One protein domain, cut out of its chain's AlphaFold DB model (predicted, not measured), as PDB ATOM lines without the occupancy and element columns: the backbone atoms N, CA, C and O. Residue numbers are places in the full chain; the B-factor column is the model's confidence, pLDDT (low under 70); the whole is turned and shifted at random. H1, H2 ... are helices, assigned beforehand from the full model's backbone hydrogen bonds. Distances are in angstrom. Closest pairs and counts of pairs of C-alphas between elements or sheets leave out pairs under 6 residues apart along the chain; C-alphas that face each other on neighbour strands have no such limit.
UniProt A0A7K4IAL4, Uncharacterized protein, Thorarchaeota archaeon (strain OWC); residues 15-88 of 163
ATOM      1  N   GLN A  15     191.429 177.773 220.379       81.38
ATOM      2  CA  GLN A  15     192.484 177.033 221.086       81.38
ATOM      3  C   GLN A  15     192.760 177.576 222.498       81.38
ATOM      4  O   GLN A  15     193.006 176.817 223.433       81.38
ATOM      5  N   LEU A  16     192.698 178.899 222.676       77.50
ATOM      6  CA  LEU A  16     192.863 179.526 223.986       77.50
ATOM      7  C   LEU A  16     191.622 179.301 224.858       77.50
ATOM      8  O   LEU A  16     191.751 179.073 226.055       77.50
ATOM      9  N   ALA A  17     190.429 179.327 224.265       79.00
ATOM     10  CA  ALA A  17     189.186 179.098 224.990       79.00
ATOM     11  C   ALA A  17     189.080 177.680 225.569       79.00
ATOM     12  O   ALA A  17     188.592 177.541 226.686       79.00
ATOM     13  N   ILE A  18     189.567 176.654 224.858       80.38
ATOM     14  CA  ILE A  18     189.626 175.272 225.372       80.38
ATOM     15  C   ILE A  18     190.505 175.218 226.628       80.38
ATOM     16  O   ILE A  18     190.031 174.831 227.692       80.38
ATOM     17  N   ARG A  19     191.736 175.738 226.543       76.00
ATOM     18  CA  ARG A  19     192.675 175.784 227.681       76.00
ATOM     19  C   ARG A  19     192.128 176.565 228.873       76.00
ATOM     20  O   ARG A  19     192.378 176.210 230.019       76.00
ATOM     21  N   LEU A  20     191.412 177.659 228.613       69.75
ATOM     22  CA  LEU A  20     190.781 178.453 229.666       69.75
ATOM     23  C   LEU A  20     189.611 177.706 230.313       69.75
ATOM     24  O   LEU A  20     189.446 177.797 231.521       69.75
ATOM     25  N   LYS A  21     188.818 176.948 229.552       73.06
ATOM     26  CA  LYS A  21     187.746 176.127 230.128       73.06
ATOM     27  C   LYS A  21     188.293 175.029 231.037       73.06
ATOM     28  O   LYS A  21     187.782 174.880 232.138       73.06
ATOM     29  N   GLU A  22     189.347 174.336 230.609       70.56
ATOM     30  CA  GLU A  22     190.028 173.305 231.413       70.56
ATOM     31  C   GLU A  22     190.665 173.879 232.685       70.56
ATOM     32  O   GLU A  22     190.730 173.214 233.710       70.56
ATOM     33  N   ALA A  23     191.165 175.116 232.630       65.38
ATOM     34  CA  ALA A  23     191.869 175.720 233.755       65.38
ATOM     35  C   ALA A  23     190.951 176.303 234.844       65.38
ATOM     36  O   ALA A  23     191.449 176.585 235.934       65.38
ATOM     37  N   PHE A  24     189.674 176.555 234.544       65.56
ATOM     38  CA  PHE A  24     188.783 177.355 235.392       65.56
ATOM     39  C   PHE A  24     187.405 176.713 235.653       65.56
ATOM     40  O   PHE A  24     186.504 177.434 236.072       65.56
ATOM     41  N   ASP A  25     187.231 175.407 235.396       59.38
ATOM     42  CA  ASP A  25     186.020 174.608 235.695       59.38
ATOM     43  C   ASP A  25     184.692 175.369 235.509       59.38
ATOM     44  O   ASP A  25     183.836 175.452 236.387       59.38
ATOM     45  N   ALA A  26     184.540 175.932 234.306       59.03
ATOM     46  CA  ALA A  26     183.327 176.564 233.791       59.03
ATOM     47  C   ALA A  26     182.741 177.733 234.620       59.03
ATOM     48  O   ALA A  26     181.671 177.609 235.206       59.03
ATOM     49  N   SER A  27     183.364 178.922 234.545       63.66
ATOM     50  CA  SER A  27     182.729 180.267 234.462       63.66
ATOM     51  C   SER A  27     183.755 181.388 234.690       63.66
ATOM     52  O   SER A  27     184.771 181.172 235.342       63.66
ATOM     53  N   PRO A  28     183.446 182.638 234.310       70.62
ATOM     54  CA  PRO A  28     183.231 183.115 232.947       70.62
ATOM     55  C   PRO A  28     184.503 183.025 232.080       70.62
ATOM     56  O   PRO A  28     185.627 183.113 232.569       70.62
ATOM     57  N   LEU A  29     184.337 182.901 230.759       80.19
ATOM     58  CA  LEU A  29     185.466 182.864 229.827       80.19
ATOM     59  C   LEU A  29     186.062 184.273 229.704       80.19
ATOM     60  O   LEU A  29     185.490 185.146 229.054       80.19
ATOM     61  N   LEU A  30     187.205 184.517 230.340       82.00
ATOM     62  CA  LEU A  30     187.868 185.821 230.328       82.00
ATOM     63  C   LEU A  30     189.018 185.844 229.320       82.00
ATOM     64  O   LEU A  30     189.808 184.907 229.232       82.00
ATOM     65  N   CYS A  31     189.157 186.934 228.563       81.00
ATOM     66  CA  CYS A  31     190.345 187.118 227.736       81.00
ATOM     67  C   CYS A  31     191.570 187.364 228.622       81.00
ATOM     68  O   CYS A  31     191.457 187.825 229.760       81.00
ATOM     69  N   ARG A  32     192.761 187.132 228.060       75.81
ATOM     70  CA  ARG A  32     194.042 187.359 228.743       75.81
ATOM     71  C   ARG A  32     194.117 188.723 229.438       75.81
ATOM     72  O   ARG A  32     194.593 188.792 230.563       75.81
ATOM     73  N   GLN A  33     193.629 189.784 228.792       78.69
ATOM     74  CA  GLN A  33     193.665 191.130 229.361       78.69
ATOM     75  C   GLN A  33     192.759 191.252 230.594       78.69
ATOM     76  O   GLN A  33     193.223 191.683 231.640       78.69
ATOM     77  N   CYS A  34     191.512 190.785 230.513       79.56
ATOM     78  CA  CYS A  34     190.586 190.815 231.647       79.56
ATOM     79  C   CYS A  34     191.052 189.933 232.811       79.56
ATOM     80  O   CYS A  34     190.850 190.305 233.962       79.56
ATOM     81  N   ILE A  35     191.723 188.809 232.536       75.75
ATOM     82  CA  ILE A  35     192.363 187.996 233.582       75.75
ATOM     83  C   ILE A  35     193.437 188.817 234.301       75.75
ATOM     84  O   ILE A  35     193.455 188.857 235.527       75.75
ATOM     85  N   ILE A  36     194.310 189.504 233.558       72.88
ATOM     86  CA  ILE A  36     195.364 190.353 234.134       72.88
ATOM     87  C   ILE A  36     194.762 191.538 234.902       72.88
ATOM     88  O   ILE A  36     195.252 191.888 235.974       72.88
ATOM     89  N   ASP A  37     193.696 192.148 234.397       77.31
ATOM     90  CA  ASP A  37     193.063 193.292 235.049       77.31
ATOM     91  C   ASP A  37     192.334 192.871 236.334       77.31
ATOM     92  O   ASP A  37     192.477 193.529 237.366       77.31
ATOM     93  N   ASN A  38     191.632 191.733 236.326       74.06
ATOM     94  CA  ASN A  38     191.030 191.166 237.534       74.06
ATOM     95  C   ASN A  38     192.099 190.705 238.535       74.06
ATOM     96  O   ASN A  38     191.911 190.883 239.737       74.06
ATOM     97  N   ALA A  39     193.245 190.213 238.046       67.44
ATOM     98  CA  ALA A  39     194.428 189.932 238.859       67.44
ATOM     99  C   ALA A  39     194.911 191.155 239.625       67.44
ATOM    100  O   ALA A  39     195.137 191.086 240.829       67.44
ATOM    101  N   ARG A  40     195.070 192.276 238.919       66.62
ATOM    102  CA  ARG A  40     195.517 193.546 239.502       66.62
ATOM    103  C   ARG A  40     194.511 194.096 240.512       66.62
ATOM    104  O   ARG A  40     194.917 194.734 241.470       66.62
ATOM    105  N   ARG A  41     193.218 193.828 240.312       74.25
ATOM    106  CA  ARG A  41     192.119 194.287 241.178       74.25
ATOM    107  C   ARG A  41     191.791 193.335 242.337       74.25
ATOM    108  O   ARG A  41     190.803 193.563 243.022       74.25
ATOM    109  N   GLY A  42     192.543 192.245 242.520       65.81
ATOM    110  CA  GLY A  42     192.293 191.268 243.588       65.81
ATOM    111  C   GLY A  42     190.999 190.455 243.433       65.81
ATOM    112  O   GLY A  42     190.618 189.735 244.350       65.81
ATOM    113  N   LYS A  43     190.328 190.515 242.274       67.50
ATOM    114  CA  LYS A  43     189.088 189.767 241.980       67.50
ATOM    115  C   LYS A  43     189.382 188.380 241.387       67.50
ATOM    116  O   LYS A  43     188.704 187.942 240.461       67.50
ATOM    117  N   MET A  44     190.451 187.731 241.848       65.44
ATOM    118  CA  MET A  44     190.880 186.429 241.330       65.44
ATOM    119  C   MET A  44     190.133 185.281 242.009       65.44
ATOM    120  O   MET A  44     189.817 185.380 243.197       65.44
ATOM    121  N   PRO A  45     189.902 184.167 241.292       64.12
ATOM    122  CA  PRO A  45     189.399 182.952 241.911       64.12
ATOM    123  C   PRO A  45     190.381 182.470 242.983       64.12
ATOM    124  O   PRO A  45     191.601 182.490 242.792       64.12
ATOM    125  N   LYS A  46     189.838 182.034 244.121       71.88
ATOM    126  CA  LYS A  46     190.615 181.449 245.217       71.88
ATOM    127  C   LYS A  46     191.082 180.060 244.781       71.88
ATOM    128  O   LYS A  46     190.344 179.091 244.917       71.88
ATOM    129  N   LEU A  47     192.279 179.967 244.201       77.19
ATOM    130  CA  LEU A  47     192.866 178.671 243.854       77.19
ATOM    131  C   LEU A  47     193.299 177.946 245.128       77.19
ATOM    132  O   LEU A  47     193.838 178.560 246.049       77.19
ATOM    133  N   VAL A  48     193.111 176.631 245.148       83.69
ATOM    134  CA  VAL A  48     193.598 175.754 246.216       83.69
ATOM    135  C   VAL A  48     194.871 175.043 245.778       83.69
ATOM    136  O   VAL A  48     195.071 174.730 244.602       83.69
ATOM    137  N   CYS A  49     195.769 174.820 246.729       83.56
ATOM    138  CA  CYS A  49     196.996 174.080 246.511       83.56
ATOM    139  C   CYS A  49     196.666 172.602 246.291       83.56
ATOM    140  O   CYS A  49     196.096 171.964 247.169       83.56
ATOM    141  N   ALA A  50     197.116 172.030 245.177       81.62
ATOM    142  CA  ALA A  50     196.899 170.625 244.842       81.62
ATOM    143  C   ALA A  50     197.548 169.652 245.846       81.62
ATOM    144  O   ALA A  50     197.091 168.528 245.987       81.62
ATOM    145  N   SER A  51     198.611 170.076 246.544       85.94
ATOM    146  CA  SER A  51     199.315 169.234 247.525       85.94
ATOM    147  C   SER A  51     198.715 169.271 248.938       85.94
ATOM    148  O   SER A  51     198.628 168.228 249.572       85.94
ATOM    149  N   CYS A  52     198.314 170.439 249.453       87.06
ATOM    150  CA  CYS A  52     197.863 170.583 250.845       87.06
ATOM    151  C   CYS A  52     196.425 171.097 250.999       87.06
ATOM    152  O   CYS A  52     195.986 171.326 252.122       87.06
ATOM    153  N   GLY A  53     195.715 171.368 249.902       81.88
ATOM    154  CA  GLY A  53     194.341 171.886 249.903       81.88
ATOM    155  C   GLY A  53     194.180 173.336 250.381       81.88
ATOM    156  O   GLY A  53     193.110 173.916 250.214       81.88
ATOM    157  N   LYS A  54     195.224 173.959 250.946       83.50
ATOM    158  CA  LYS A  54     195.174 175.346 251.438       83.50
ATOM    159  C   LYS A  54     194.969 176.342 250.299       83.50
ATOM    160  O   LYS A  54     195.422 176.113 249.176       83.50
ATOM    161  N   GLN A  55     194.342 177.478 250.605       79.50
ATOM    162  CA  GLN A  55     194.233 178.582 249.652       79.50
ATOM    163  C   GLN A  55     195.623 179.081 249.259       79.50
ATOM    164  O   GLN A  55     196.494 179.301 250.100       79.50
ATOM    165  N   ILE A  56     195.823 179.235 247.956       82.12
ATOM    166  CA  ILE A  56     197.030 179.816 247.395       82.12
ATOM    167  C   ILE A  56     196.932 181.333 247.553       82.12
ATOM    168  O   ILE A  56     195.912 181.936 247.211       82.12
ATOM    169  N   GLU A  57     198.004 181.952 248.042       78.69
ATOM    170  CA  GLU A  57     198.061 183.403 248.208       78.69
ATOM    171  C   GLU A  57     197.778 184.131 246.883       78.69
ATOM    172  O   GLU A  57     198.287 183.712 245.833       78.69
ATOM    173  N   PRO A  58     197.036 185.254 246.898       73.50
ATOM    174  CA  PRO A  58     196.665 185.984 245.684       73.50
ATOM    175  C   PRO A  58     197.851 186.339 244.774       73.50
ATOM    176  O   PRO A  58     197.724 186.284 243.548       73.50
ATOM    177  N   GLY A  59     199.021 186.642 245.351       71.81
ATOM    178  CA  GLY A  59     200.255 186.878 244.595       71.81
ATOM    179  C   GLY A  59     200.707 185.648 243.799       71.81
ATOM    180  O   GLY A  59     201.014 185.744 242.610       71.81
ATOM    181  N   ILE A  60     200.659 184.461 244.408       76.75
ATOM    182  CA  ILE A  60     200.993 183.192 243.750       76.75
ATOM    183  C   ILE A  60     199.921 182.819 242.720       76.75
ATOM    184  O   ILE A  60     200.265 182.417 241.609       76.75
ATOM    185  N   VAL A  61     198.634 183.021 243.028       76.94
ATOM    186  CA  VAL A  61     197.528 182.832 242.070       76.94
ATOM    187  C   VAL A  61     197.748 183.680 240.822       76.94
ATOM    188  O   VAL A  61     197.687 183.173 239.700       76.94
ATOM    189  N   ARG A  62     198.076 184.962 241.002       70.94
ATOM    190  CA  ARG A  62     198.403 185.872 239.901       70.94
ATOM    191  C   ARG A  62     199.560 185.341 239.059       70.94
ATOM    192  O   ARG A  62     199.441 185.322 237.833       70.94
ATOM    193  N   ARG A  63     200.637 184.865 239.689       69.56
ATOM    194  CA  ARG A  63     201.795 184.277 238.992       69.56
ATOM    195  C   ARG A  63     201.411 183.035 238.183       69.56
ATOM    196  O   ARG A  63     201.751 182.951 237.002       69.56
ATOM    197  N   ILE A  64     200.639 182.119 238.772       76.38
ATOM    198  CA  ILE A  64     200.160 180.899 238.106       76.38
ATOM    199  C   ILE A  64     199.328 181.250 236.867       76.38
ATOM    200  O   ILE A  64     199.555 180.706 235.783       76.38
ATOM    201  N   LEU A  65     198.386 182.185 237.005       72.06
ATOM    202  CA  LEU A  65     197.473 182.548 235.923       72.06
ATOM    203  C   LEU A  65     198.178 183.282 234.777       72.06
ATOM    204  O   LEU A  65     197.910 182.987 233.611       72.06
ATOM    205  N   VAL A  66     199.135 184.166 235.076       72.56
ATOM    206  CA  VAL A  66     199.964 184.810 234.044       72.56
ATOM    207  C   VAL A  66     200.817 183.781 233.302       72.56
ATOM    208  O   VAL A  66     200.846 183.790 232.071       72.56
ATOM    209  N   ALA A  67     201.473 182.862 234.016       70.88
ATOM    210  CA  ALA A  67     202.305 181.832 233.396       70.88
ATOM    211  C   ALA A  67     201.488 180.908 232.472       70.88
ATOM    212  O   ALA A  67     201.913 180.626 231.350       70.88
ATOM    213  N   ARG A  68     200.276 180.516 232.880       71.88
ATOM    214  CA  ARG A  68     199.363 179.719 232.041       71.88
ATOM    215  C   ARG A  68     198.829 180.471 230.836       71.88
ATOM    216  O   ARG A  68     198.746 179.895 229.755       71.88
ATOM    217  N   ALA A  69     198.520 181.758 230.987       65.12
ATOM    218  CA  ALA A  69     198.129 182.602 229.860       65.12
ATOM    219  C   ALA A  69     199.256 182.741 228.816       65.12
ATOM    220  O   ALA A  69     198.978 182.988 227.644       65.12
ATOM    221  N   LEU A  70     200.514 182.553 229.230       70.12
ATOM    222  CA  LEU A  70     201.688 182.454 228.358       70.12
ATOM    223  C   LEU A  70     201.946 181.025 227.836       70.12
ATOM    224  O   LEU A  70     202.959 180.792 227.185       70.12
ATOM    225  N   GLY A  71     201.064 180.064 228.120       68.00
ATOM    226  CA  GLY A  71     201.194 178.668 227.694       68.00
ATOM    227  C   GLY A  71     202.166 177.827 228.526       68.00
ATOM    228  O   GLY A  71     202.467 176.700 228.138       68.00
ATOM    229  N   ARG A  72     202.657 178.334 229.663       72.50
ATOM    230  CA  ARG A  72     203.573 177.589 230.537       72.50
ATOM    231  C   ARG A  72     202.796 176.628 231.436       72.50
ATOM    232  O   ARG A  72     201.757 176.987 231.993       72.50
ATOM    233  N   ARG A  73     203.330 175.418 231.625       71.81
ATOM    234  CA  ARG A  73     202.814 174.457 232.608       71.81
ATOM    235  C   ARG A  73     203.419 174.768 233.972       71.81
ATOM    236  O   ARG A  73     204.590 174.504 234.206       71.81
ATOM    237  N   VAL A  74     202.610 175.347 234.852       75.81
ATOM    238  CA  VAL A  74     202.981 175.653 236.240       75.81
ATOM    239  C   VAL A  74     202.104 174.858 237.210       75.81
ATOM    240  O   VAL A  74     200.892 174.733 236.969       75.81
ATOM    241  N   PRO A  75     202.690 174.297 238.284       77.31
ATOM    242  CA  PRO A  75     201.950 173.506 239.254       77.31
ATOM    243  C   PRO A  75     201.078 174.403 240.149       77.31
ATOM    244  O   PRO A  75     201.444 175.533 240.465       77.31
ATOM    245  N   HIS A  76     199.918 173.895 240.577       81.75
ATOM    246  CA  HIS A  76     199.043 174.573 241.543       81.75
ATOM    247  C   HIS A  76     199.528 174.337 242.969       81.75
ATOM    248  O   HIS A  76     198.922 173.575 243.718       81.75
ATOM    249  N   LEU A  77     200.648 174.941 243.344       82.19
ATOM    250  CA  LEU A  77     201.205 174.785 244.685       82.19
ATOM    251  C   LEU A  77     201.190 176.122 245.420       82.19
ATOM    252  O   LEU A  77     201.444 177.168 244.823       82.19
ATOM    253  N   CYS A  78     200.886 176.084 246.719       82.00
ATOM    254  CA  CYS A  78     201.202 177.197 247.607       82.00
ATOM    255  C   CYS A  78     202.727 177.319 247.757       82.00
ATOM    256  O   CYS A  78     203.471 176.417 247.359       82.00
ATOM    257  N   ARG A  79     203.186 178.422 248.357       79.81
ATOM    258  CA  ARG A  79     204.615 178.698 248.560       79.81
ATOM    259  C   ARG A  79     205.316 177.540 249.262       79.81
ATOM    260  O   ARG A  79     206.287 177.014 248.736       79.81
ATOM    261  N   ASP A  80     204.764 177.083 250.382       80.44
ATOM    262  CA  ASP A  80     205.379 176.033 251.194       80.44
ATOM    263  C   ASP A  80     205.475 174.706 250.446       80.44
ATOM    264  O   ASP A  80     206.521 174.065 250.451       80.44
ATOM    265  N   CYS A  81     204.402 174.284 249.772       80.31
ATOM    266  CA  CYS A  81     204.405 173.038 249.006       80.31
ATOM    267  C   CYS A  81     205.324 173.119 247.784       80.31
ATOM    268  O   CYS A  81     205.936 172.121 247.416       80.31
ATOM    269  N   PHE A  82     205.440 174.295 247.164       82.06
ATOM    270  CA  PHE A  82     206.397 174.521 246.088       82.06
ATOM    271  C   PHE A  82     207.838 174.416 246.600       82.06
ATOM    272  O   PHE A  82     208.629 173.669 246.030       82.06
ATOM    273  N   LEU A  83     208.159 175.083 247.713       78.06
ATOM    274  CA  LEU A  83     209.483 175.029 248.335       78.06
ATOM    275  C   LEU A  83     209.828 173.626 248.846       78.06
ATOM    276  O   LEU A  83     210.955 173.182 248.665       78.06
ATOM    277  N   ARG A  84     208.870 172.895 249.427       76.88
ATOM    278  CA  ARG A  84     209.064 171.492 249.829       76.88
ATOM    279  C   ARG A  84     209.397 170.614 248.633       76.88
ATOM    280  O   ARG A  84     210.382 169.897 248.690       76.88
ATOM    281  N   ARG A  85     208.640 170.729 247.540       70.75
ATOM    282  CA  ARG A  85     208.901 169.973 246.308       70.75
ATOM    283  C   ARG A  85     210.228 170.360 245.646       70.75
ATOM    284  O   ARG A  85     210.846 169.520 245.013       70.75
ATOM    285  N   ARG A  86     210.665 171.618 245.778       65.81
ATOM    286  CA  ARG A  86     211.993 172.079 245.328       65.81
ATOM    287  C   ARG A  86     213.117 171.475 246.171       65.81
ATOM    288  O   ARG A  86     214.157 171.127 245.631       65.81
ATOM    289  N   ARG A  87     212.910 171.389 247.489       65.81
ATOM    290  CA  ARG A  87     213.858 170.800 248.448       65.81
ATOM    291  C   ARG A  87     213.867 169.282 248.419       65.81
ATOM    292  O   ARG A  87     214.799 168.692 248.947       65.81
ATOM    293  N   GLU A  88     212.837 168.665 247.854       56.31
ATOM    294  CA  GLU A  88     212.799 167.233 247.623       56.31
ATOM    295  C   GLU A  88     213.870 166.919 246.571       56.31
ATOM    296  O   GLU A  88     213.717 167.320 245.411       56.31
TER     297      GLU A  88
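AT A GLANCE: This is residues 15 to 88 of the 163 residues of an uncharacterized protein of Thorarchaeota archaeon (strain OWC) (UniProt A0A7K4IAL4). Two helices, H2 and H3, lie side by side as a hairpin, with H1 near H3 without touching it and H4 at the opposite end of the domain from H1, set steeply to H3. Between H2 and H3 the long loop of residues 41 to 57 swings out from the pair and comes back to begin H3. The printed part has 74 residues with four named helices, H1, H2, H3 and H4 in chain order, and no named strand; the class is all helix. It is compact, with a radius of gyration of the C-alphas of 12.5 A and spans of 35 by 26 by 19 A.

IN THESE COORDINATES: H1 is residues 15 to 23, 12.8 A long from first to last C-alpha, and begins with C-alpha 15 at (192.484, 177.033, 221.086). H2 is residues 32 to 40, 12.5 A long. H3, the longest helix, is residues 58 to 69, 16.2 A long, and begins with C-alpha 58 at (196.665, 185.984, 245.684). H4 is residues 79 to 87, 12.2 A long, and ends with C-alpha 87 at (213.858, 170.800, 248.448).

HOW THE PARTS SIT: H2 and H3 touch and form a helical hairpin, opposite ways at a shallow tilt of 9 degrees; their closest C-alphas, of Ala 39 and Arg 62, are 5.8 A apart. H1 and H3 are near each other, with 7 pairs of C-alphas within 10 A. H3 and H4 are close but not clearly touching, at a steep tilt of 65 degrees; their closest C-alphas, of Ile 60 and Arg 79, are 7.5 A apart. H1 is apart from H2 and from H4, and H2 is apart from H4. In H2, H3 and H4 every O i to N i+4 pair is within hydrogen-bond range; in H1, 4 of 5 are.

THE WHOLE: The C-alphas of Pro 28 and Glu 88, the two farthest apart, are 36.6 A apart. The printed part has no cut. The link from H2 to H3 is long, with 17 residues. The mean pLDDT of the printed part is 74.4, and 18 residues are under 70, among them residues 23 to 27 and 42 to 45.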